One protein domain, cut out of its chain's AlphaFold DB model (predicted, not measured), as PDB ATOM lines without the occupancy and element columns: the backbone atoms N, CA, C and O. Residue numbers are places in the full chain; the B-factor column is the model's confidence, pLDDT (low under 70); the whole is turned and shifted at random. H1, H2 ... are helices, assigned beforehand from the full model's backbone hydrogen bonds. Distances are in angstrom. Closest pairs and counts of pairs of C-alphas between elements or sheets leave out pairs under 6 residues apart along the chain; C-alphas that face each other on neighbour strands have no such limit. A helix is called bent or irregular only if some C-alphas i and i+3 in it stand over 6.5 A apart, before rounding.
ATOM      1  N   ILE A   2     104.716 201.140 141.771       76.50
ATOM      2  CA  ILE A   2     106.061 201.712 141.553       76.50
ATOM      3  C   ILE A   2     107.072 201.170 142.565       76.50
ATOM      4  O   ILE A   2     108.099 200.668 142.143       76.50
ATOM      5  N   GLU A   3     106.723 201.125 143.852       82.88
ATOM      6  CA  GLU A   3     107.563 200.528 144.904       82.88
ATOM      7  C   GLU A   3     107.829 199.032 144.679       82.88
ATOM      8  O   GLU A   3     108.939 198.548 144.865       82.88
ATOM      9  N   ARG A   4     106.821 198.273 144.224       85.94
ATOM     10  CA  ARG A   4     106.997 196.851 143.886       85.94
ATOM     11  C   ARG A   4     107.934 196.683 142.692       85.94
ATOM     12  O   ARG A   4     108.792 195.810 142.722       85.94
ATOM     13  N   ARG A   5     107.766 197.489 141.638       86.00
ATOM     14  CA  ARG A   5     108.668 197.496 140.482       86.00
ATOM     15  C   ARG A   5     110.067 197.875 140.920       86.00
ATOM     16  O   ARG A   5     110.984 197.140 140.607       86.00
ATOM     17  N   GLU A   6     110.214 198.957 141.670       88.06
ATOM     18  CA  GLU A   6     111.477 199.389 142.258       88.06
ATOM     19  C   GLU A   6     112.140 198.259 143.044       88.06
ATOM     20  O   GLU A   6     113.289 197.939 142.774       88.06
ATOM     21  N   GLY A   7     111.402 197.559 143.910       92.00
ATOM     22  CA  GLY A   7     111.901 196.380 144.616       92.00
ATOM     23  C   GLY A   7     112.379 195.262 143.680       92.00
ATOM     24  O   GLY A   7     113.403 194.637 143.943       92.00
ATOM     25  N   LEU A   8     111.688 195.023 142.562       93.56
ATOM     26  CA  LEU A   8     112.107 194.044 141.551       93.56
ATOM     27  C   LEU A   8     113.345 194.507 140.772       93.56
ATOM     28  O   LEU A   8     114.264 193.718 140.573       93.56
ATOM     29  N   TYR A   9     113.410 195.780 140.384       91.00
ATOM     30  CA  TYR A   9     114.588 196.388 139.763       91.00
ATOM     31  C   TYR A   9     115.800 196.352 140.702       91.00
ATOM     32  O   TYR A   9     116.897 196.023 140.260       91.00
ATOM     33  N   ASN A  10     115.596 196.605 141.995       91.88
ATOM     34  CA  ASN A  10     116.633 196.522 143.016       91.88
ATOM     35  C   ASN A  10     117.114 195.081 143.204       91.88
ATOM     36  O   ASN A  10     118.313 194.862 143.208       91.88
ATOM     37  N   ARG A  11     116.225 194.079 143.221       95.12
ATOM     38  CA  ARG A  11     116.640 192.661 143.241       95.12
ATOM     39  C   ARG A  11     117.469 192.277 142.016       95.12
ATOM     40  O   ARG A  11     118.446 191.544 142.145       95.12
ATOM     41  N   ILE A  12     117.107 192.781 140.833       93.75
ATOM     42  CA  ILE A  12     117.930 192.609 139.628       93.75
ATOM     43  C   ILE A  12     119.295 193.274 139.849       93.75
ATOM     44  O   ILE A  12     120.311 192.641 139.599       93.75
ATOM     45  N   ALA A  13     119.338 194.510 140.352       91.50
ATOM     46  CA  ALA A  13     120.580 195.232 140.636       91.50
ATOM     47  C   ALA A  13     121.465 194.502 141.666       91.50
ATOM     48  O   ALA A  13     122.667 194.364 141.446       91.50
ATOM     49  N   ASP A  14     120.877 193.964 142.732       94.44
ATOM     50  CA  ASP A  14     121.555 193.204 143.787       94.44
ATOM     51  C   ASP A  14     122.208 191.925 143.242       94.44
ATOM     52  O   ASP A  14     123.283 191.528 143.697       94.44
ATOM     53  N   ALA A  15     121.615 191.301 142.215       94.75
ATOM     54  CA  ALA A  15     122.228 190.167 141.523       94.75
ATOM     55  C   ALA A  15     123.549 190.550 140.825       94.75
ATOM     56  O   ALA A  15     124.394 189.680 140.595       94.75
ATOM     57  N   PHE A  16     123.768 191.840 140.552       92.50
ATOM     58  CA  PHE A  16     124.988 192.390 139.963       92.50
ATOM     59  C   PHE A  16     125.917 193.070 140.968       92.50
ATOM     60  O   PHE A  16     127.031 193.405 140.582       92.50
ATOM     61  N   ASP A  17     125.531 193.250 142.235       92.38
ATOM     62  CA  ASP A  17     126.368 193.968 143.201       92.38
ATOM     63  C   ASP A  17     127.717 193.240 143.402       92.38
ATOM     64  O   ASP A  17     127.730 192.080 143.847       92.38
ATOM     65  N   PRO A  18     128.865 193.876 143.084       90.19
ATOM     66  CA  PRO A  18     130.183 193.279 143.279       90.19
ATOM     67  C   PRO A  18     130.572 193.154 144.753       90.19
ATOM     68  O   PRO A  18     131.447 192.356 145.079       90.19
ATOM     69  N   LYS A  19     129.932 193.912 145.653       93.38
ATOM     70  CA  LYS A  19     130.166 193.820 147.102       93.38
ATOM     71  C   LYS A  19     129.443 192.632 147.728       93.38
ATOM     72  O   LYS A  19     129.825 192.176 148.806       93.38
ATOM     73  N   SER A  20     128.412 192.125 147.061       93.50
ATOM     74  CA  SER A  20     127.688 190.947 147.507       93.50
ATOM     75  C   SER A  20     128.562 189.692 147.419       93.50
ATOM     76  O   SER A  20     129.148 189.390 146.382       93.50
ATOM     77  N   GLN A  21     128.579 188.898 148.490       94.44
ATOM     78  CA  GLN A  21     129.222 187.577 148.523       94.44
ATOM     79  C   GLN A  21     128.321 186.464 147.950       94.44
ATOM     80  O   GLN A  21     128.507 185.281 148.241       94.44
ATOM     81  N   MET A  22     127.299 186.822 147.165       96.94
ATOM     82  CA  MET A  22     126.458 185.845 146.479       96.94
ATOM     83  C   MET A  22     127.266 185.085 145.424       96.94
ATOM     84  O   MET A  22     127.907 185.691 144.563       96.94
ATOM     85  N   ASN A  23     127.178 183.758 145.482       96.12
ATOM     86  CA  ASN A  23     127.669 182.874 144.431       96.12
ATOM     87  C   ASN A  23     126.725 182.885 143.218       96.12
ATOM     88  O   ASN A  23     125.604 183.404 143.287       96.12
ATOM     89  N   ARG A  24     127.166 182.253 142.129       95.81
ATOM     90  CA  ARG A  24     126.410 182.143 140.876       95.81
ATOM     91  C   ARG A  24     124.959 181.722 141.062       95.81
ATOM     92  O   ARG A  24     124.065 182.429 140.616       95.81
ATOM     93  N   ASP A  25     124.720 180.614 141.759       95.44
ATOM     94  CA  ASP A  25     123.371 180.067 141.937       95.44
ATOM     95  C   ASP A  25     122.437 181.065 142.643       95.44
ATOM     96  O   ASP A  25     121.310 181.273 142.197       95.44
ATOM     97  N   LYS A  26     122.907 181.752 143.694       97.12
ATOM     98  CA  LYS A  26     122.104 182.772 144.392       97.12
ATOM     99  C   LYS A  26     121.827 183.997 143.521       97.12
ATOM    100  O   LYS A  26     120.716 184.519 143.560       97.12
ATOM    101  N   ARG A  27     122.810 184.447 142.731       96.88
ATOM    102  CA  ARG A  27     122.624 185.564 141.786       96.88
ATOM    103  C   ARG A  27     121.580 185.216 140.725       96.88
ATOM    104  O   ARG A  27     120.715 186.039 140.446       96.88
ATOM    105  N   MET A  28     121.614 183.992 140.195       97.06
ATOM    106  CA  MET A  28     120.641 183.510 139.206       97.06
ATOM    107  C   MET A  28     119.239 183.380 139.784       97.06
ATOM    108  O   MET A  28     118.291 183.861 139.168       97.06
ATOM    109  N   ASP A  29     119.107 182.794 140.976       96.44
ATOM    110  CA  ASP A  29     117.820 182.701 141.670       96.44
ATOM    111  C   ASP A  29     117.215 184.098 141.876       96.44
ATOM    112  O   ASP A  29     116.028 184.309 141.615       96.44
ATOM    113  N   LEU A  30     118.027 185.073 142.300       96.94
ATOM    114  CA  LEU A  30     117.578 186.445 142.529       96.94
ATOM    115  C   LEU A  30     117.184 187.154 141.223       96.94
ATOM    116  O   LEU A  30     116.114 187.761 141.161       96.94
ATOM    117  N   LEU A  31     118.007 187.028 140.179       96.69
ATOM    118  CA  LEU A  31     117.769 187.608 138.859       96.69
ATOM    119  C   LEU A  31     116.496 187.046 138.211       96.69
ATOM    120  O   LEU A  31     115.605 187.805 137.831       96.69
ATOM    121  N   LEU A  32     116.399 185.720 138.091       97.31
ATOM    122  CA  LEU A  32     115.295 185.056 137.399       97.31
ATOM    123  C   LEU A  32     113.979 185.241 138.153       97.31
ATOM    124  O   LEU A  32     112.976 185.593 137.534       97.31
ATOM    125  N   SER A  33     113.983 185.106 139.485       96.88
ATOM    126  CA  SER A  33     112.780 185.371 140.285       96.88
ATOM    127  C   SER A  33     112.268 186.801 140.095       96.88
ATOM    128  O   SER A  33     111.073 187.000 139.876       96.88
ATOM    129  N   ALA A  34     113.162 187.796 140.095       96.44
ATOM    130  CA  ALA A  34     112.778 189.181 139.870       96.44
ATOM    131  C   ALA A  34     112.237 189.415 138.448       96.44
ATOM    132  O   ALA A  34     111.239 190.117 138.291       96.44
ATOM    133  N   LEU A  35     112.830 188.796 137.419       95.81
ATOM    134  CA  LEU A  35     112.366 188.896 136.029       95.81
ATOM    135  C   LEU A  35     110.972 188.282 135.827       95.81
ATOM    136  O   LEU A  35     110.107 188.908 135.204       95.81
ATOM    137  N   TYR A  36     110.717 187.095 136.382       95.81
ATOM    138  CA  TYR A  36     109.405 186.450 136.285       95.81
ATOM    139  C   TYR A  36     108.330 187.213 137.066       95.81
ATOM    140  O   TYR A  36     107.228 187.431 136.554       95.81
ATOM    141  N   GLU A  37     108.642 187.701 138.269       94.44
ATOM    142  CA  GLU A  37     107.724 188.546 139.038       94.44
ATOM    143  C   GLU A  37     107.448 189.892 138.349       94.44
ATOM    144  O   GLU A  37     106.312 190.380 138.379       94.44
ATOM    145  N   LEU A  38     108.454 190.482 137.695       92.25
ATOM    146  CA  LEU A  38     108.313 191.719 136.923       92.25
ATOM    147  C   LEU A  38     107.399 191.525 135.712       92.25
ATOM    148  O   LEU A  38     106.567 192.390 135.419       92.25
ATOM    149  N   ASN A  39     107.485 190.368 135.058       92.00
ATOM    150  CA  ASN A  39     106.561 189.993 133.998       92.00
ATOM    151  C   ASN A  39     105.111 189.896 134.496       92.00
ATOM    152  O   ASN A  39     104.210 190.461 133.874       92.00
ATOM    153  N   GLU A  40     104.874 189.249 135.638       89.38
ATOM    154  CA  GLU A  40     103.525 189.143 136.207       89.38
ATOM    155  C   GLU A  40     102.967 190.496 136.658       89.38
ATOM    156  O   GLU A  40     101.792 190.796 136.431       89.38
ATOM    157  N   ALA A  41     103.810 191.352 137.241       86.12
ATOM    158  CA  ALA A  41     103.430 192.720 137.581       86.12
ATOM    159  C   ALA A  41     103.034 193.528 136.333       86.12
ATOM    160  O   ALA A  41     102.079 194.301 136.377       86.12
ATOM    161  N   THR A  42     103.723 193.313 135.211       84.25
ATOM    162  CA  THR A  42     103.469 194.013 133.942       84.25
ATOM    163  C   THR A  42     102.217 193.500 133.228       84.25
ATOM    164  O   THR A  42     101.480 194.279 132.630       84.25
ATOM    165  N   LYS A  43     101.887 192.206 133.337       81.06
ATOM    166  CA  LYS A  43     100.626 191.667 132.798       81.06
ATOM    167  C   LYS A  43      99.389 192.263 133.481       81.06
ATOM    168  O   LYS A  43      98.387 192.487 132.806       81.06
ATOM    169  N   LYS A  44      99.465 192.535 134.789       73.38
ATOM    170  CA  LYS A  44      98.346 193.005 135.632       73.38
ATOM    171  C   LYS A  44      98.068 194.514 135.554       73.38
ATOM    172  O   LYS A  44      97.186 194.991 136.261       73.38
ATOM    173  N   GLU A  45      98.763 195.249 134.684       64.56
ATOM    174  CA  GLU A  45      98.648 196.710 134.535       64.56
ATOM    175  C   GLU A  45      97.227 197.242 134.279       64.56
ATOM    176  O   GLU A  45      96.925 198.394 134.594       64.56
ATOM    177  N   SER A  46      96.339 196.406 133.739       58.62
ATOM    178  CA  SER A  46      94.943 196.749 133.453       58.62
ATOM    179  C   SER A  46      93.966 196.467 134.606       58.62
ATOM    180  O   SER A  46      92.762 196.595 134.412       58.62
ATOM    181  N   ASN A  47      94.435 196.051 135.787       67.25
ATOM    182  CA  ASN A  47      93.569 195.752 136.933       67.25
ATOM    183  C   ASN A  47      93.192 197.042 137.704       67.25
ATOM    184  O   ASN A  47      94.042 197.873 138.016       67.25
ATOM    185  N   GLU A  48      91.918 197.228 138.051       73.06
ATOM    186  CA  GLU A  48      91.444 198.406 138.802       73.06
ATOM    187  C   GLU A  48      92.073 198.523 140.196       73.06
ATOM    188  O   GLU A  48      92.458 199.612 140.625       73.06
ATOM    189  N   THR A  49      92.261 197.394 140.887       73.38
ATOM    190  CA  THR A  49      92.950 197.358 142.192       73.38
ATOM    191  C   THR A  49      94.389 197.853 142.044       73.38
ATOM    192  O   THR A  49      94.902 198.595 142.878       73.38
ATOM    193  N   TYR A  50      95.013 197.516 140.915       67.62
ATOM    194  CA  TYR A  50      96.367 197.925 140.569       67.62
ATOM    195  C   TYR A  50      96.473 199.435 140.292       67.62
ATOM    196  O   TYR A  50      97.395 200.089 140.787       67.62
ATOM    197  N   GLN A  51      95.520 200.010 139.551       75.94
ATOM    198  CA  GLN A  51      95.480 201.457 139.298       75.94
ATOM    199  C   GLN A  51      95.235 202.248 140.588       75.94
ATOM    200  O   GLN A  51      95.811 203.323 140.780       75.94
ATOM    201  N   LYS A  52      94.445 201.684 141.509       82.19
ATOM    202  CA  LYS A  52      94.190 202.264 142.829       82.19
ATOM    203  C   LYS A  52      95.455 202.323 143.684       82.19
ATOM    204  O   LYS A  52      95.808 203.401 144.149       82.19
ATOM    205  N   GLU A  53      96.180 201.213 143.830       80.50
ATOM    206  CA  GLU A  53      97.443 201.177 144.588       80.50
ATOM    207  C   GLU A  53      98.492 202.141 144.027       80.50
ATOM    208  O   GLU A  53      99.181 202.832 144.777       80.50
ATOM    209  N   LEU A  54      98.629 202.191 142.697       80.56
ATOM    210  CA  LEU A  54      99.529 203.131 142.037       80.56
ATOM    211  C   LEU A  54      99.141 204.575 142.351       80.56
ATOM    212  O   LEU A  54     100.010 205.365 142.708       80.56
ATOM    213  N   SER A  55      97.851 204.895 142.234       82.94
ATOM    214  CA  SER A  55      97.332 206.237 142.482       82.94
ATOM    215  C   SER A  55      97.568 206.678 143.920       82.94
ATOM    216  O   SER A  55      98.012 207.802 144.127       82.94
ATOM    217  N   THR A  56      97.366 205.783 144.893       87.56
ATOM    218  CA  THR A  56      97.640 206.051 146.309       87.56
ATOM    219  C   THR A  56      99.123 206.328 146.569       87.56
ATOM    220  O   THR A  56      99.441 207.303 147.241       87.56
ATOM    221  N   ALA A  57     100.036 205.530 146.004       84.94
ATOM    222  CA  ALA A  57     101.476 205.649 146.269       84.94
ATOM    223  C   ALA A  57     102.117 206.948 145.741       84.94
ATOM    224  O   ALA A  57     103.184 207.349 146.199       84.94
ATOM    225  N   ILE A  58     101.497 207.601 144.755       89.00
ATOM    226  CA  ILE A  58     101.998 208.858 144.174       89.00
ATOM    227  C   ILE A  58     101.152 210.071 144.558       89.00
ATOM    228  O   ILE A  58     101.473 211.176 144.128       89.00
ATOM    229  N   GLN A  59     100.078 209.885 145.333       92.94
ATOM    230  CA  GLN A  59      99.049 210.910 145.504       92.94
ATOM    231  C   GLN A  59      99.625 212.220 146.050       92.94
ATOM    232  O   GLN A  59      99.365 213.268 145.477       92.94
ATOM    233  N   SER A  60     100.499 212.167 147.058       93.00
ATOM    234  CA  SER A  60     101.107 213.373 147.636       93.00
ATOM    235  C   SER A  60     101.963 214.167 146.643       93.00
ATOM    236  O   SER A  60     102.014 215.395 146.695       93.00
ATOM    237  N   GLU A  61     102.665 213.481 145.738       93.81
ATOM    238  CA  GLU A  61     103.460 214.134 144.694       93.81
ATOM    239  C   GLU A  61     102.565 214.710 143.598       93.81
ATOM    240  O   GLU A  61     102.836 215.805 143.103       93.81
ATOM    241  N   VAL A  62     101.486 213.996 143.257       93.75
ATOM    242  CA  VAL A  62     100.471 214.459 142.308       93.75
ATOM    243  C   VAL A  62      99.782 215.704 142.846       93.75
ATOM    244  O   VAL A  62      99.772 216.707 142.148       93.75
ATOM    245  N   ASP A  63      99.310 215.700 144.092       94.88
ATOM    246  CA  ASP A  63      98.637 216.843 144.719       94.88
ATOM    247  C   ASP A  63      99.523 218.094 144.704       94.88
ATOM    248  O   ASP A  63      99.080 219.193 144.355       94.88
ATOM    249  N   LYS A  64     100.814 217.921 145.017       96.19
ATOM    250  CA  LYS A  64     101.799 219.004 144.962       96.19
ATOM    251  C   LYS A  64     101.981 219.532 143.536       96.19
ATOM    252  O   LYS A  64     101.946 220.744 143.335       96.19
ATOM    253  N   ALA A  65     102.162 218.648 142.554       94.25
ATOM    254  CA  ALA A  65     102.358 219.037 141.158       94.25
ATOM    255  C   ALA A  65     101.106 219.680 140.545       94.25
ATOM    256  O   ALA A  65     101.222 220.667 139.821       94.25
ATOM    257  N   VAL A  66      99.919 219.170 140.877       95.19
ATOM    258  CA  VAL A  66      98.628 219.718 140.449       95.19
ATOM    259  C   VAL A  66      98.425 221.106 141.024       95.19
ATOM    260  O   VAL A  66      98.126 222.016 140.265       95.19
ATOM    261  N   THR A  67      98.687 221.313 142.316       96.06
ATOM    262  CA  THR A  67      98.583 222.645 142.935       96.06
ATOM    263  C   THR A  67      99.436 223.677 142.191       96.06
ATOM    264  O   THR A  67      98.957 224.765 141.868       96.06
ATOM    265  N   THR A  68     100.683 223.325 141.855       95.69
ATOM    266  CA  THR A  68     101.571 224.193 141.067       95.69
ATOM    267  C   THR A  68     101.050 224.408 139.642       95.69
ATOM    268  O   THR A  68     100.942 225.547 139.196       95.69
ATOM    269  N   ALA A  69     100.669 223.342 138.935       95.38
ATOM    270  CA  ALA A  69     100.201 223.425 137.552       95.38
ATOM    271  C   ALA A  69      98.866 224.184 137.409       95.38
ATOM    272  O   ALA A  69      98.658 224.895 136.427       95.38
ATOM    273  N   THR A  70      97.971 224.069 138.392       95.12
ATOM    274  CA  THR A  70      96.716 224.823 138.471       95.12
ATOM    275  C   THR A  70      96.986 226.310 138.686       95.12
ATOM    276  O   THR A  70      96.396 227.128 137.981       95.12
ATOM    277  N   ALA A  71      97.903 226.675 139.591       95.50
ATOM    278  CA  ALA A  71      98.294 228.071 139.793       95.50
ATOM    279  C   ALA A  71      98.880 228.689 138.509       95.50
ATOM    280  O   ALA A  71      98.482 229.787 138.112       95.50
ATOM    281  N   ASP A  72      99.746 227.952 137.807       95.56
ATOM    282  CA  ASP A  72     100.318 228.379 136.527       95.56
ATOM    283  C   ASP A  72      99.250 228.552 135.436       95.56
ATOM    284  O   ASP A  72      99.300 229.500 134.649       95.56
ATOM    285  N   ALA A  73      98.274 227.643 135.365       94.50
ATOM    286  CA  ALA A  73      97.186 227.719 134.394       94.50
ATOM    287  C   ALA A  73      96.271 228.931 134.646       94.50
ATOM    288  O   ALA A  73      95.922 229.632 133.695       94.50
ATOM    289  N   ILE A  74      95.950 229.224 135.912       94.12
ATOM    290  CA  ILE A  74      95.193 230.425 136.302       94.12
ATOM    291  C   ILE A  74      95.959 231.689 135.900       94.12
ATOM    292  O   ILE A  74      95.391 232.570 135.256       94.12
ATOM    293  N   ALA A  75      97.258 231.758 136.207       94.88
ATOM    294  CA  ALA A  75      98.090 232.905 135.850       94.88
ATOM    295  C   ALA A  75      98.129 233.144 134.328       94.88
ATOM    296  O   ALA A  75      98.077 234.288 133.872       94.88
ATOM    297  N   ARG A  76      98.163 232.073 133.519       94.50
ATOM    298  CA  ARG A  76      98.112 232.169 132.049       94.50
ATOM    299  C   ARG A  76      96.762 232.664 131.530       94.50
ATOM    300  O   ARG A  76      96.760 233.506 130.635       94.50
ATOM    301  N   LYS A  77      95.639 232.187 132.084       93.56
ATOM    302  CA  LYS A  77      94.301 232.692 131.724       93.56
ATOM    303  C   LYS A  77      94.189 234.186 132.016       93.56
ATOM    304  O   LYS A  77      93.887 234.961 131.108       93.56
ATOM    305  N   GLN A  78      94.583 234.600 133.219       92.62
ATOM    306  CA  GLN A  78      94.579 236.008 133.620       92.62
ATOM    307  C   GLN A  78      95.447 236.875 132.700       92.62
ATOM    308  O   GLN A  78      95.017 237.946 132.278       92.62
ATOM    309  N   ALA A  79      96.636 236.396 132.319       94.06
ATOM    310  CA  ALA A  79      97.507 237.096 131.373       94.06
ATOM    311  C   ALA A  79      96.895 237.234 129.963       94.06
ATOM    312  O   ALA A  79      97.232 238.168 129.240       94.06
ATOM    313  N   SER A  80      95.986 236.333 129.575       93.50
ATOM    314  CA  SER A  80      95.242 236.402 128.310       93.50
ATOM    315  C   SER A  80      93.970 237.260 128.371       93.50
ATOM    316  O   SER A  80      93.269 237.384 127.370       93.50
ATOM    317  N   GLY A  81      93.668 237.865 129.526       94.25
ATOM    318  CA  GLY A  81      92.442 238.636 129.756       94.25
ATOM    319  C   GLY A  81      91.208 237.780 130.065       94.25
ATOM    320  O   GLY A  81      90.129 238.328 130.288       94.25
ATOM    321  N   ASP A  82      91.360 236.456 130.116       92.12
ATOM    322  CA  ASP A  82      90.321 235.533 130.562       92.12
ATOM    323  C   ASP A  82      90.319 235.467 132.098       92.12
ATOM    324  O   ASP A  82      91.295 235.057 132.730       92.12
ATOM    325  N   THR A  83      89.218 235.909 132.705       90.44
ATOM    326  CA  THR A  83      89.022 235.914 134.165       90.44
ATOM    327  C   THR A  83      88.176 234.740 134.649       90.44
ATOM    328  O   THR A  83      87.897 234.648 135.844       90.44
ATOM    329  N   SER A  84      87.770 233.842 133.746       91.38
ATOM    330  CA  SER A  84      87.019 232.649 134.117       91.38
ATOM    331  C   SER A  84      87.854 231.715 134.997       91.38
ATOM    332  O   SER A  84      89.063 231.544 134.809       91.38
ATOM    333  N   GLU A  85      87.198 231.092 135.977       92.75
ATOM    334  CA  GLU A  85      87.809 230.015 136.753       92.75
ATOM    335  C   GLU A  85      88.115 228.808 135.851       92.75
ATOM    336  O   GLU A  85      87.502 228.612 134.798       92.75
ATOM    337  N   LEU A  86      89.080 227.982 136.261       94.56
ATOM    338  CA  LEU A  86      89.311 226.708 135.585       94.56
ATOM    339  C   LEU A  86      88.093 225.805 135.768       94.56
ATOM    340  O   LEU A  86      87.647 225.583 136.897       94.56
ATOM    341  N   THR A  87      87.595 225.251 134.668       95.50
ATOM    342  CA  THR A  87      86.510 224.273 134.706       95.50
ATOM    343  C   THR A  87      86.984 222.981 135.375       95.50
ATOM    344  O   THR A  87      88.180 222.683 135.441       95.50
ATOM    345  N   GLU A  88      86.044 222.171 135.856       94.94
ATOM    346  CA  GLU A  88      86.373 220.858 136.425       94.94
ATOM    347  C   GLU A  88      87.045 219.934 135.396       94.94
ATOM    348  O   GLU A  88      87.948 219.173 135.741       94.94
ATOM    349  N   GLU A  89      86.694 220.059 134.113       95.12
ATOM    350  CA  GLU A  89      87.363 219.336 133.026       95.12
ATOM    351  C   GLU A  89      88.825 219.779 132.852       95.12
ATOM    352  O   GLU A  89      89.713 218.943 132.661       95.12
ATOM    353  N   GLU A  90      89.107 221.082 132.960       95.06
ATOM    354  CA  GLU A  90      90.475 221.608 132.907       95.06
ATOM    355  C   GLU A  90      91.305 221.117 134.099       95.06
ATOM    356  O   GLU A  90      92.442 220.674 133.913       95.06
ATOM    357  N   LYS A  91      90.734 221.125 135.311       94.38
ATOM    358  CA  LYS A  91      91.391 220.605 136.521       94.38
ATOM    359  C   LYS A  91      91.685 219.107 136.403       94.38
ATOM    360  O   LYS A  91      92.824 218.699 136.628       94.38
ATOM    361  N   ALA A  92      90.713 218.304 135.965       94.00
ATOM    362  CA  ALA A  92      90.897 216.868 135.743       94.00
ATOM    363  C   ALA A  92      91.959 216.575 134.663       94.00
ATOM    364  O   ALA A  92      92.773 215.659 134.802       94.00
ATOM    365  N   SER A  93      92.005 217.388 133.601       95.00
ATOM    366  CA  SER A  93      93.028 217.301 132.551       95.00
ATOM    367  C   SER A  93      94.433 217.600 133.088       95.00
ATOM    368  O   SER A  93      95.386 216.889 132.754       95.00
ATOM    369  N   ILE A  94      94.577 218.617 133.948       94.50
ATOM    370  CA  ILE A  94      95.842 218.939 134.629       94.50
ATOM    371  C   ILE A  94      96.272 217.778 135.532       94.50
ATOM    372  O   ILE A  94      97.411 217.319 135.421       94.50
ATOM    373  N   GLU A  95      95.363 217.255 136.360       94.50
ATOM    374  CA  GLU A  95      95.649 216.117 137.239       94.50
ATOM    375  C   GLU A  95      96.126 214.898 136.450       94.50
ATOM    376  O   GLU A  95      97.186 214.340 136.743       94.50
ATOM    377  N   SER A  96      95.400 214.515 135.399       92.44
ATOM    378  CA  SER A  96      95.772 213.376 134.561       92.44
ATOM    379  C   SER A  96      97.158 213.550 133.922       92.44
ATOM    380  O   SER A  96      97.911 212.573 133.803       92.44
ATOM    381  N   LYS A  97      97.513 214.772 133.497       94.25
ATOM    382  CA  LYS A  97      98.819 215.078 132.892       94.25
ATOM    383  C   LYS A  97      99.952 214.993 133.910       94.25
ATOM    384  O   LYS A  97     100.934 214.293 133.650       94.25
ATOM    385  N   GLU A  98      99.819 215.647 135.063       95.12
ATOM    386  CA  GLU A  98     100.862 215.627 136.096       95.12
ATOM    387  C   GLU A  98     101.017 214.229 136.709       95.12
ATOM    388  O   GLU A  98     102.145 213.762 136.876       95.12
ATOM    389  N   ARG A  99      99.918 213.489 136.909       91.69
ATOM    390  CA  ARG A  99      99.952 212.077 137.329       91.69
ATOM    391  C   ARG A  99     100.771 211.221 136.366       91.69
ATOM    392  O   ARG A  99     101.681 210.506 136.786       91.69
ATOM    393  N   THR A 100     100.509 211.338 135.065       88.69
ATOM    394  CA  THR A 100     101.254 210.600 134.030       88.69
ATOM    395  C   THR A 100     102.740 210.972 134.023       88.69
ATOM    396  O   THR A 100     103.603 210.104 133.885       88.69
ATOM    397  N   LYS A 101     103.059 212.259 134.180       91.69
ATOM    398  CA  LYS A 101     104.434 212.771 134.213       91.69
ATOM    399  C   LYS A 101     105.208 212.263 135.430       91.69
ATOM    400  O   LYS A 101     106.340 211.815 135.266       91.69
ATOM    401  N   ILE A 102     104.601 212.269 136.616       90.62
ATOM    402  CA  ILE A 102     105.213 211.741 137.843       90.62
ATOM    403  C   ILE A 102     105.496 210.246 137.708       90.62
ATOM    404  O   ILE A 102     106.619 209.820 137.970       90.62
ATOM    405  N   ILE A 103     104.527 209.459 137.221       85.62
ATOM    406  CA  ILE A 103     104.723 208.020 136.978       85.62
ATOM    407  C   ILE A 103     105.916 207.797 136.042       85.62
ATOM    408  O   ILE A 103     106.817 207.029 136.369       85.62
ATOM    409  N   ARG A 104     105.967 208.510 134.908       84.81
ATOM    410  CA  ARG A 104     107.075 208.401 133.945       84.81
ATOM    411  C   ARG A 104     108.422 208.788 134.554       84.81
ATOM    412  O   ARG A 104     109.409 208.110 134.286       84.81
ATOM    413  N   ASN A 105     108.467 209.842 135.366       87.69
ATOM    414  CA  ASN A 105     109.693 210.281 136.031       87.69
ATOM    415  C   ASN A 105     110.195 209.240 137.038       87.69
ATOM    416  O   ASN A 105     111.379 208.915 137.016       87.69
ATOM    417  N   LYS A 106     109.306 208.664 137.859       86.12
ATOM    418  CA  LYS A 106     109.680 207.590 138.792       86.12
ATOM    419  C   LYS A 106     110.169 206.346 138.058       86.12
ATOM    420  O   LYS A 106     111.216 205.809 138.401       86.12
ATOM    421  N   GLU A 107     109.463 205.908 137.014       83.06
ATOM    422  CA  GLU A 107     109.912 204.770 136.201       83.06
ATOM    423  C   GLU A 107     111.281 205.023 135.563       83.06
ATOM    424  O   GLU A 107     112.120 204.123 135.529       83.06
ATOM    425  N   LYS A 108     111.519 206.248 135.078       85.00
ATOM    426  CA  LYS A 108     112.808 206.650 134.517       85.00
ATOM    427  C   LYS A 108     113.914 206.579 135.571       85.00
ATOM    428  O   LYS A 108     114.939 205.966 135.303       85.00
ATOM    429  N   GLN A 109     113.686 207.131 136.762       85.81
ATOM    430  CA  GLN A 109     114.653 207.110 137.861       85.81
ATOM    431  C   GLN A 109     114.998 205.678 138.299       85.81
ATOM    432  O   GLN A 109     116.167 205.343 138.474       85.81
ATOM    433  N   ILE A 110     113.994 204.806 138.423       82.94
ATOM    434  CA  ILE A 110     114.199 203.391 138.770       82.94
ATOM    435  C   ILE A 110     115.039 202.686 137.696       82.94
ATOM    436  O   ILE A 110     115.988 201.968 138.016       82.94
ATOM    437  N   ALA A 111     114.723 202.911 136.417       82.88
ATOM    438  CA  ALA A 111     115.494 202.351 135.313       82.88
ATOM    439  C   ALA A 111     116.936 202.891 135.287       82.88
ATOM    440  O   ALA A 111     117.866 202.121 135.059       82.88
ATOM    441  N   GLU A 112     117.142 204.184 135.554       84.25
ATOM    442  CA  GLU A 112     118.466 204.812 135.652       84.25
ATOM    443  C   GLU A 112     119.310 204.207 136.780       84.25
ATOM    444  O   GLU A 112     120.489 203.923 136.559       84.25
ATOM    445  N   ASN A 113     118.710 203.928 137.940       82.94
ATOM    446  CA  ASN A 113     119.387 203.261 139.053       82.94
ATOM    447  C   ASN A 113     119.858 201.852 138.665       82.94
ATOM    448  O   ASN A 113     121.032 201.524 138.857       82.94
ATOM    449  N   LEU A 114     118.982 201.040 138.054       84.81
ATOM    450  CA  LEU A 114     119.376 199.718 137.558       84.81
ATOM    451  C   LEU A 114     120.484 199.839 136.499       84.81
ATOM    452  O   LEU A 114     121.498 199.149 136.584       84.81
ATOM    453  N   MET A 115     120.322 200.727 135.514       83.81
ATOM    454  CA  MET A 115     121.320 200.926 134.460       83.81
ATOM    455  C   MET A 115     122.678 201.340 135.030       83.81
ATOM    456  O   MET A 115     123.699 200.854 134.555       83.81
ATOM    457  N   SER A 116     122.703 202.210 136.042       84.19
ATOM    458  CA  SER A 116     123.931 202.612 136.733       84.19
ATOM    459  C   SER A 116     124.642 201.403 137.348       84.19
ATOM    460  O   SER A 116     125.838 201.210 137.116       84.19
ATOM    461  N   MET A 117     123.897 200.522 138.030       84.69
ATOM    462  CA  MET A 117     124.455 199.298 138.611       84.69
ATOM    463  C   MET A 117     125.034 198.368 137.539       84.69
ATOM    464  O   MET A 117     126.197 197.977 137.634       84.69
ATOM    465  N   ILE A 118     124.281 198.064 136.475       81.50
ATOM    466  CA  ILE A 118     124.768 197.145 135.432       81.50
ATOM    467  C   ILE A 118     125.934 197.765 134.626       81.50
ATOM    468  O   ILE A 118     126.820 197.058 134.135       81.50
ATOM    469  N   LYS A 119     125.984 199.098 134.493       82.94
ATOM    470  CA  LYS A 119     127.137 199.798 133.903       82.94
ATOM    471  C   LYS A 119     128.377 199.670 134.782       82.94
ATOM    472  O   LYS A 119     129.452 199.394 134.256       82.94
ATOM    473  N   SER A 120     128.230 199.814 136.099       84.88
ATOM    474  CA  SER A 120     129.349 199.694 137.044       84.88
ATOM    475  C   SER A 120     130.005 198.307 137.027       84.88
ATOM    476  O   SER A 120     131.187 198.179 137.332       84.88
ATOM    477  N   THR A 121     129.270 197.278 136.599       83.75
ATOM    478  CA  THR A 121     129.731 195.885 136.551       83.75
ATOM    479  C   THR A 121     130.141 195.424 135.152       83.75
ATOM    480  O   THR A 121     130.458 194.253 134.963       83.75
ATOM    481  N   ALA A 122     130.175 196.327 134.164       80.19
ATOM    482  CA  ALA A 122     130.467 195.984 132.768       80.19
ATOM    483  C   ALA A 122     131.850 195.375 132.541       80.19
ATOM    484  O   ALA A 122     131.979 194.470 131.726       80.19
ATOM    485  N   ASN A 123     132.845 195.830 133.300       81.31
ATOM    486  CA  ASN A 123     134.215 195.325 133.234       81.31
ATOM    487  C   ASN A 123     134.556 194.462 134.456       81.31
ATOM    488  O   ASN A 123     135.715 194.380 134.849       81.31
ATOM    489  N   SER A 124     133.550 193.888 135.120       85.31
ATOM    490  CA  SER A 124     133.801 193.017 136.264       85.31
ATOM    491  C   SER A 124     134.492 191.736 135.798       85.31
ATOM    492  O   SER A 124     133.994 191.068 134.897       85.31
ATOM    493  N   GLU A 125     135.598 191.370 136.443       89.12
ATOM    494  CA  GLU A 125     136.269 190.072 136.263       89.12
ATOM    495  C   GLU A 125     135.587 188.944 137.060       89.12
ATOM    496  O   GLU A 125     136.008 187.794 137.016       89.12
ATOM    497  N   ASN A 126     134.521 189.255 137.807       92.38
ATOM    498  CA  ASN A 126     133.777 188.259 138.561       92.38
ATOM    499  C   ASN A 126     132.922 187.407 137.608       92.38
ATOM    500  O   ASN A 126     131.903 187.871 137.088       92.38
ATOM    501  N   GLU A 127     133.315 186.146 137.425       92.31
ATOM    502  CA  GLU A 127     132.632 185.204 136.533       92.31
ATOM    503  C   GLU A 127     131.140 185.017 136.858       92.31
ATOM    504  O   GLU A 127     130.327 184.822 135.956       92.31
ATOM    505  N   ASP A 128     130.741 185.103 138.130       94.12
ATOM    506  CA  ASP A 128     129.341 184.928 138.532       94.12
ATOM    507  C   ASP A 128     128.479 186.125 138.110       94.12
ATOM    508  O   ASP A 128     127.326 185.958 137.704       94.12
ATOM    509  N   ILE A 129     129.052 187.329 138.160       91.56
ATOM    510  CA  ILE A 129     128.424 188.558 137.656       91.56
ATOM    511  C   ILE A 129     128.345 188.521 136.130       91.56
ATOM    512  O   ILE A 129     127.304 188.862 135.563       91.56
ATOM    513  N   GLN A 130     129.410 188.070 135.460       88.50
ATOM    514  CA  GLN A 130     129.422 187.900 134.005       88.50
ATOM    515  C   GLN A 130     128.363 186.890 133.548       88.50
ATOM    516  O   GLN A 130     127.612 187.175 132.618       88.50
ATOM    517  N   ALA A 131     128.225 185.760 134.249       90.25
ATOM    518  CA  ALA A 131     127.184 184.779 133.967       90.25
ATOM    519  C   ALA A 131     125.784 185.398 134.106       90.25
ATOM    520  O   ALA A 131     124.973 185.285 133.186       90.25
ATOM    521  N   ALA A 132     125.496 186.092 135.216       92.00
ATOM    522  CA  ALA A 132     124.197 186.744 135.428       92.00
ATOM    523  C   ALA A 132     123.899 187.780 134.333       92.00
ATOM    524  O   ALA A 132     122.760 187.931 133.888       92.00
ATOM    525  N   ARG A 133     124.940 188.464 133.847       87.94
ATOM    526  CA  ARG A 133     124.833 189.448 132.769       87.94
ATOM    527  C   ARG A 133     124.522 188.782 131.434       87.94
ATOM    528  O   ARG A 133     123.702 189.317 130.688       87.94
ATOM    529  N   GLY A 134     125.134 187.632 131.154       87.38
ATOM    530  CA  GLY A 134     124.816 186.804 129.991       87.38
ATOM    531  C   GLY A 134     123.344 186.394 129.988       87.38
ATOM    532  O   GLY A 134     122.638 186.650 129.017       87.38
ATOM    533  N   VAL A 135     122.834 185.888 131.117       91.75
ATOM    534  CA  VAL A 135     121.411 185.521 131.248       91.75
ATOM    535  C   VAL A 135     120.491 186.722 131.037       91.75
ATOM    536  O   VAL A 135     119.551 186.639 130.248       91.75
ATOM    537  N   LEU A 136     120.755 187.852 131.702       91.00
ATOM    538  CA  LEU A 136     119.937 189.055 131.529       91.00
ATOM    539  C   LEU A 136     119.952 189.539 130.072       91.00
ATOM    540  O   LEU A 136     118.907 189.903 129.542       91.00
ATOM    541  N   THR A 137     121.115 189.509 129.419       86.38
ATOM    542  CA  THR A 137     121.271 189.888 128.008       86.38
ATOM    543  C   THR A 137     120.363 189.064 127.102       86.38
ATOM    544  O   THR A 137     119.636 189.633 126.285       86.38
ATOM    545  N   GLU A 138     120.359 187.745 127.281       88.81
ATOM    546  CA  GLU A 138     119.542 186.843 126.473       88.81
ATOM    547  C   GLU A 138     118.050 187.029 126.718       88.81
ATOM    548  O   GLU A 138     117.269 187.167 125.774       88.81
ATOM    549  N   VAL A 139     117.652 187.139 127.987       90.75
ATOM    550  CA  VAL A 139     116.256 187.398 128.354       90.75
ATOM    551  C   VAL A 139     115.769 188.734 127.788       90.75
ATOM    552  O   VAL A 139     114.616 188.856 127.386       90.75
ATOM    553  N   MET A 140     116.624 189.753 127.744       87.06
ATOM    554  CA  MET A 140     116.265 191.048 127.170       87.06
ATOM    555  C   MET A 140     116.101 191.005 125.647       87.06
ATOM    556  O   MET A 140     115.241 191.712 125.122       87.06
ATOM    557  N   ARG A 141     116.893 190.187 124.944       84.94
ATOM    558  CA  ARG A 141     116.806 190.020 123.485       84.94
ATOM    559  C   ARG A 141     115.553 189.278 123.056       84.94
ATOM    560  O   ARG A 141     114.851 189.731 122.152       84.94
ATOM    561  N   GLU A 142     115.283 188.151 123.702       88.50
ATOM    562  CA  GLU A 142     114.187 187.263 123.331       88.50
ATOM    563  C   GLU A 142     113.401 186.819 124.574       88.50
ATOM    564  O   GLU A 142     113.407 185.641 124.934       88.50
ATOM    565  N   PRO A 143     112.698 187.742 125.259       90.81
ATOM    566  CA  PRO A 143     112.011 187.433 126.515       90.81
ATOM    567  C   PRO A 143     111.023 186.267 126.382       90.81
ATOM    568  O   PRO A 143     110.855 185.477 127.311       90.81
ATOM    569  N   GLU A 144     110.400 186.107 125.215       88.06
ATOM    570  CA  GLU A 144     109.471 185.015 124.935       88.06
ATOM    571  C   GLU A 144     110.137 183.634 124.901       88.06
ATOM    572  O   GLU A 144     109.486 182.661 125.280       88.06
ATOM    573  N   ALA A 145     111.416 183.534 124.515       88.19
ATOM    574  CA  ALA A 145     112.173 182.278 124.579       88.19
ATOM    575  C   ALA A 145     112.398 181.808 126.025       88.19
ATOM    576  O   ALA A 145     112.659 180.625 126.258       88.19
ATOM    577  N   TYR A 146     112.235 182.724 126.984       92.50
ATOM    578  CA  TYR A 146     112.301 182.502 128.428       92.50
ATOM    579  C   TYR A 146     110.911 182.501 129.088       92.50
ATOM    580  O   TYR A 146     110.782 182.701 130.291       92.50
ATOM    581  N   GLY A 147     109.843 182.310 128.306       89.12
ATOM    582  CA  GLY A 147     108.463 182.246 128.798       89.12
ATOM    583  C   GLY A 147     107.864 183.586 129.241       89.12
ATOM    584  O   GLY A 147     106.696 183.639 129.637       89.12
ATOM    585  N   LEU A 148     108.612 184.689 129.150       91.00
ATOM    586  CA  LEU A 148     108.104 186.019 129.472       91.00
ATOM    587  C   LEU A 148     107.141 186.519 128.381       91.00
ATOM    588  O   LEU A 148     107.092 186.026 127.255       91.00
ATOM    589  N   SER A 149     106.311 187.502 128.718       87.31
ATOM    590  CA  SER A 149     105.386 188.129 127.772       87.31
ATOM    591  C   SER A 149     106.087 189.135 126.866       87.31
ATOM    592  O   SER A 149     107.035 189.801 127.273       87.31
ATOM    593  N   SER A 150     105.538 189.348 125.670       84.69
ATOM    594  CA  SER A 150     106.010 190.389 124.748       84.69
ATOM    595  C   SER A 150     105.901 191.806 125.319       84.69
ATOM    596  O   SER A 150     106.637 192.698 124.901       84.69
ATOM    597  N   LYS A 151     105.059 192.014 126.343       86.06
ATOM    598  CA  LYS A 151     104.990 193.269 127.112       86.06
ATOM    599  C   LYS A 151     106.283 193.569 127.878       86.06
ATOM    600  O   LYS A 151     106.531 194.726 128.203       86.06
ATOM    601  N   MET A 152     107.129 192.566 128.127       88.31
ATOM    602  CA  MET A 152     108.454 192.778 128.708       88.31
ATOM    603  C   MET A 152     109.414 193.455 127.734       88.31
ATOM    604  O   MET A 152     110.260 194.211 128.193       88.31
ATOM    605  N   ARG A 153     109.278 193.270 126.411       86.75
ATOM    606  CA  ARG A 153     110.177 193.897 125.424       86.75
ATOM    607  C   ARG A 153     110.283 195.414 125.588       86.75
ATOM    608  O   ARG A 153     111.398 195.875 125.788       86.75
ATOM    609  N   PRO A 154     109.197 196.213 125.561       82.75
ATOM    610  CA  PRO A 154     109.312 197.662 125.737       82.75
ATOM    611  C   PRO A 154     109.821 198.052 127.131       82.75
ATOM    612  O   PRO A 154     110.494 199.071 127.264       82.75
ATOM    613  N   LEU A 155     109.533 197.254 128.166       83.38
ATOM    614  CA  LEU A 155     110.001 197.509 129.530       83.38
ATOM    615  C   LEU A 155     111.515 197.307 129.651       83.38
ATOM    616  O   LEU A 155     112.222 198.189 130.134       83.38
ATOM    617  N   LEU A 156     112.004 196.164 129.175       83.75
ATOM    618  CA  LEU A 156     113.423 195.840 129.099       83.75
ATOM    619  C   LEU A 156     114.128 196.757 128.104       83.75
ATOM    620  O   LEU A 156     115.281 197.114 128.317       83.75
ATOM    621  N   ALA A 157     113.423 197.233 127.073       78.75
ATOM    622  CA  ALA A 157     114.032 198.090 126.080       78.75
ATOM    623  C   ALA A 157     114.456 199.457 126.623       78.75
ATOM    624  O   ALA A 157     115.428 200.040 126.148       78.75
ATOM    625  N   LYS A 158     113.784 199.945 127.674       76.44
ATOM    626  CA  LYS A 158     114.205 201.151 128.403       76.44
ATOM    627  C   LYS A 158     115.610 201.007 129.003       76.44
ATOM    628  O   LYS A 158     116.276 202.015 129.206       76.44
ATOM    629  N   LEU A 159     116.072 199.778 129.241       72.31
ATOM    630  CA  LEU A 159     117.421 199.491 129.731       72.31
ATOM    631  C   LEU A 159     118.482 199.510 128.614       72.31
ATOM    632  O   LEU A 159     119.669 199.472 128.933       72.31
ATOM    633  N   TYR A 160     118.101 199.577 127.326       66.75
ATOM    634  CA  TYR A 160     119.076 199.664 126.228       66.75
ATOM    635  C   TYR A 160     119.812 201.001 126.203       66.75
ATOM    636  O   TYR A 160     120.997 200.994 125.895       66.75
ATOM    637  N   GLY A 161     119.148 202.113 126.546       57.28
ATOM    638  CA  GLY A 161     119.688 203.469 126.410       57.28
ATOM    639  C   GLY A 161     120.079 203.821 124.963       57.28
ATOM    640  O   GLY A 161     120.808 203.104 124.289       57.28
ATOM    641  N   THR A 162     119.635 204.962 124.445       52.16
ATOM    642  CA  THR A 162     120.040 205.430 123.103       52.16
ATOM    643  C   THR A 162     121.515 205.838 123.017       52.16
ATOM    644  O   THR A 162     122.046 205.960 121.915       52.16
ATOM    645  N   ASP A 163     122.203 205.981 124.154       51.59
ATOM    646  CA  ASP A 163     123.539 206.566 124.218       51.59
ATOM    647  C   ASP A 163     124.605 205.549 124.655       51.59
ATOM    648  O   ASP A 163     124.668 205.130 125.813       51.59
ATOM    649  N   THR A 164     125.432 205.182 123.665       46.22
ATOM    650  CA  THR A 164     126.850 204.741 123.674       46.22
ATOM    651  C   THR A 164     127.320 203.586 124.565       46.22
ATOM    652  O   THR A 164     128.315 202.951 124.216       46.22
ATOM    653  N   VAL A 165     126.610 203.220 125.627       47.50
ATOM    654  CA  VAL A 165     126.949 202.109 126.525       47.50
ATOM    655  C   VAL A 165     125.790 201.123 126.519       47.50
ATOM    656  O   VAL A 165     125.056 200.994 127.497       47.50
ATOM    657  N   SER A 166     125.609 200.451 125.378       51.25
ATOM    658  CA  SER A 166     124.741 199.277 125.302       51.25
ATOM    659  C   SER A 166     125.268 198.266 126.314       51.25
ATOM    660  O   SER A 166     126.351 197.708 126.157       51.25
ATOM    661  N   ILE A 167     124.522 198.101 127.402       53.47
ATOM    662  CA  ILE A 167     124.813 197.160 128.487       53.47
ATOM    663  C   ILE A 167     124.765 195.723 127.945       53.47
ATOM    664  O   ILE A 167     125.495 194.841 128.398       53.47
ATOM    665  N   ILE A 168     123.960 195.524 126.907       55.19
ATOM    666  CA  ILE A 168     123.972 194.331 126.080       55.19
ATOM    667  C   ILE A 168     125.168 194.415 125.142       55.19
ATOM    668  O   ILE A 168     125.299 195.417 124.425       55.19
ATOM    669  N   PRO A 169     126.040 193.399 125.124       54.25
ATOM    670  CA  PRO A 169     127.108 193.362 124.156       54.25
ATOM    671  C   PRO A 169     126.536 193.578 122.753       54.25
ATOM    672  O   PRO A 169     125.558 192.943 122.360       54.25
ATOM    673  N   LYS A 170     127.128 194.500 121.984       54.50
ATOM    674  CA  LYS A 170     126.718 194.735 120.588       54.50
ATOM    675  C   LYS A 170     126.895 193.484 119.714       54.50
ATOM    676  O   LYS A 170     126.370 193.450 118.608       54.50
ATOM    677  N   HIS A 171     127.643 192.485 120.189       62.09
ATOM    678  CA  HIS A 171     127.769 191.196 119.528       62.09
ATOM    679  C   HIS A 171     126.545 190.326 119.805       62.09
ATOM    680  O   HIS A 171     126.053 190.276 120.933       62.09
ATOM    681  N   ASN A 172     126.070 189.631 118.775       68.75
ATOM    682  CA  ASN A 172     125.100 188.553 118.940       68.75
ATOM    683  C   ASN A 172     125.653 187.529 119.934       68.75
ATOM    684  O   ASN A 172     126.859 187.271 119.906       68.75
ATOM    685  N   PRO A 173     124.800 186.982 120.806       70.88
ATOM    686  CA  PRO A 173     125.260 186.048 121.809       70.88
ATOM    687  C   PRO A 173     125.804 184.815 121.106       70.88
ATOM    688  O   PRO A 173     125.302 184.382 120.064       70.88
ATOM    689  N   THR A 174     126.867 184.266 121.661       81.38
ATOM    690  CA  THR A 174     127.390 182.990 121.202       81.38
ATOM    691  C   THR A 174     126.385 181.880 121.524       81.38
ATOM    692  O   THR A 174     125.560 181.991 122.437       81.38
ATOM    693  N   ALA A 175     126.466 180.766 120.794       82.69
ATOM    694  CA  ALA A 175     125.650 179.587 121.089       82.69
ATOM    695  C   ALA A 175     125.847 179.107 122.541       82.69
ATOM    696  O   ALA A 175     124.889 178.711 123.196       82.69
ATOM    697  N   VAL A 176     127.073 179.231 123.065       82.69
ATOM    698  CA  VAL A 176     127.435 178.858 124.441       82.69
ATOM    699  C   VAL A 176     126.740 179.745 125.475       82.69
ATOM    700  O   VAL A 176     126.239 179.242 126.480       82.69
ATOM    701  N   GLU A 177     126.675 181.058 125.242       83.19
ATOM    702  CA  GLU A 177     125.961 181.986 126.130       83.19
ATOM    703  C   GLU A 177     124.457 181.712 126.126       83.19
ATOM    704  O   GLU A 177     123.836 181.663 127.189       83.19
ATOM    705  N   THR A 178     123.895 181.454 124.942       88.50
ATOM    706  CA  THR A 178     122.477 181.109 124.771       88.50
ATOM    707  C   THR A 178     122.138 179.807 125.503       88.50
ATOM    708  O   THR A 178     121.172 179.737 126.265       88.50
ATOM    709  N   GLU A 179     122.958 178.766 125.332       88.25
ATOM    710  CA  GLU A 179     122.774 177.478 126.007       88.25
ATOM    711  C   GLU A 179     122.942 177.604 127.525       88.25
ATOM    712  O   GLU A 179     122.137 177.065 128.283       88.25
ATOM    713  N   SER A 180     123.924 178.388 127.979       90.19
ATOM    714  CA  SER A 180     124.124 178.670 129.402       90.19
ATOM    715  C   SER A 180     122.915 179.378 130.009       90.19
ATOM    716  O   SER A 180     122.456 179.000 131.087       90.19
ATOM    717  N   ALA A 181     122.352 180.376 129.323       92.88
ATOM    718  CA  ALA A 181     121.162 181.074 129.788       92.88
ATOM    719  C   ALA A 181     119.946 180.147 129.876       92.88
ATOM    720  O   ALA A 181     119.239 180.152 130.891       92.88
ATOM    721  N   HIS A 182     119.753 179.281 128.877       92.62
ATOM    722  CA  HIS A 182     118.732 178.243 128.946       92.62
ATOM    723  C   HIS A 182     118.955 177.265 130.103       92.62
ATOM    724  O   HIS A 182     117.988 176.893 130.775       92.62
ATOM    725  N   TRP A 183     120.208 176.890 130.371       93.38
ATOM    726  CA  TRP A 183     120.574 176.014 131.479       93.38
ATOM    727  C   TRP A 183     120.240 176.635 132.840       93.38
ATOM    728  O   TRP A 183     119.568 175.995 133.649       93.38
ATOM    729  N   TYR A 184     120.622 177.895 133.087       95.38
ATOM    730  CA  TYR A 184     120.301 178.584 134.345       95.38
ATOM    731  C   TYR A 184     118.792 178.751 134.540       95.38
ATOM    732  O   TYR A 184     118.278 178.460 135.622       95.38
ATOM    733  N   ALA A 185     118.069 179.172 133.497       94.69
ATOM    734  CA  ALA A 185     116.615 179.300 133.549       94.69
ATOM    735  C   ALA A 185     115.926 177.946 133.795       94.69
ATOM    736  O   ALA A 185     114.999 177.866 134.601       94.69
ATOM    737  N   GLY A 186     116.416 176.876 133.159       93.56
ATOM    738  CA  GLY A 186     115.948 175.505 133.375       93.56
ATOM    739  C   GLY A 186     116.155 175.059 134.817       93.56
ATOM    740  O   GLY A 186     115.188 174.714 135.491       93.56
ATOM    741  N   LYS A 187     117.387 175.168 135.325       94.69
ATOM    742  CA  LYS A 187     117.747 174.795 136.701       94.69
ATOM    743  C   LYS A 187     116.911 175.551 137.740       94.69
ATOM    744  O   LYS A 187     116.434 174.940 138.696       94.69
ATOM    745  N   TYR A 188     116.705 176.857 137.550       95.31
ATOM    746  CA  TYR A 188     115.854 177.675 138.422       95.31
ATOM    747  C   TYR A 188     114.417 177.143 138.470       95.31
ATOM    748  O   TYR A 188     113.862 176.932 139.552       95.31
TER     749      TYR A 188
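What this domain is: This is residues 2 to 188 of the 394 residues of an uncharacterized protein of Legionella sp. PC1000 (UniProt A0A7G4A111). A cluster of helices makes one end of a long, loose model, and long H4 runs out of it to cross H3b at the other end. In the cluster H1 lies between H2 and H4, nearly side by side with both, H5 packs on H1 and H2, H8 crosses H5, and short H6 and H7 lie nearby. The printed part has 187 residues with eight named helices, H1 to H8 in order, and no named strand: all helix. It is loose, with a radius of gyration of the C-alphas of 21.0 A, and spans 69 by 34 by 30 A, only just a rod.

How they stand to each other: Start at H1, residues 2 to 16, which touches H2, residues 24 to 46, at Ala 15 and Arg 27, their closest C-alphas, 4.6 A apart; this helical hairpin has a shallow tilt of 22 degrees, opposite ways. Go on to H3, residues 48 to 79, by its hydrogen bonds one helix but bent: C-alphas 57 and 60 are 7.9 A apart, and its arms H3a, residues 48 to 57, and H3b, residues 60 to 79, stand about perpendicular at 80 degrees. H3a is close to H1 but not clearly touching, with C-alphas 2 and 54 closest at 6.7 A. H4, residues 88 to 120, touches H3b with 91 to 102 alone, at a steep tilt of 51 degrees, opposite ways, the C-alphas of Val 62 and Arg 99 closest at 5.5 A. With 103 to 118 alone it touches H1, at a shallow tilt of 9 degrees, the same way, the C-alphas of Ala 13 and Leu 114 closest at 5.6 A. H5, residues 127 to 141, touches H2, C-alphas 24 and 128 closest at 4.7 A. H6, residues 143 to 146, is near H2, and H7, residues 152 to 157, touches H5, C-alphas 140 and 156 closest at 5.9 A. H8, residues 175 to 188, touches H5 about perpendicular at 84 degrees, C-alphas 135 and 181 closest at 4.7 A. Every O i to N i+4 pair is within hydrogen-bond range in H3a, H3b, H4, H5, H7 and H8, with 10 of 11 in H1 and 17 of 19 in H2; H6 is too short for one.

Where its parts are: Find C-alpha 2 at (106.061, 201.712, 141.553); H1 runs 21.2 A from there. H2 is 35.5 A long and irregular, C-alphas 43 and 46 being 7.7 A apart. H3a measures 14.5 A and H3b 29.0 A. H4 begins at (86.373, 220.858, 136.425) and runs 47.9 A. H5 measures 21.1 A, and H8, 20.0 A, ends at (115.854, 177.675, 138.422).

The domain as a whole: Look for the farthest C-alphas at Gly 81 and Val 176, 69.5 A apart. The printed part has no cut. The link from H7 to H8, residues 158 to 174, is long. The mean pLDDT of the printed part is 86.7, and residues 45 to 47, 50 and 160 to 172 are under 70.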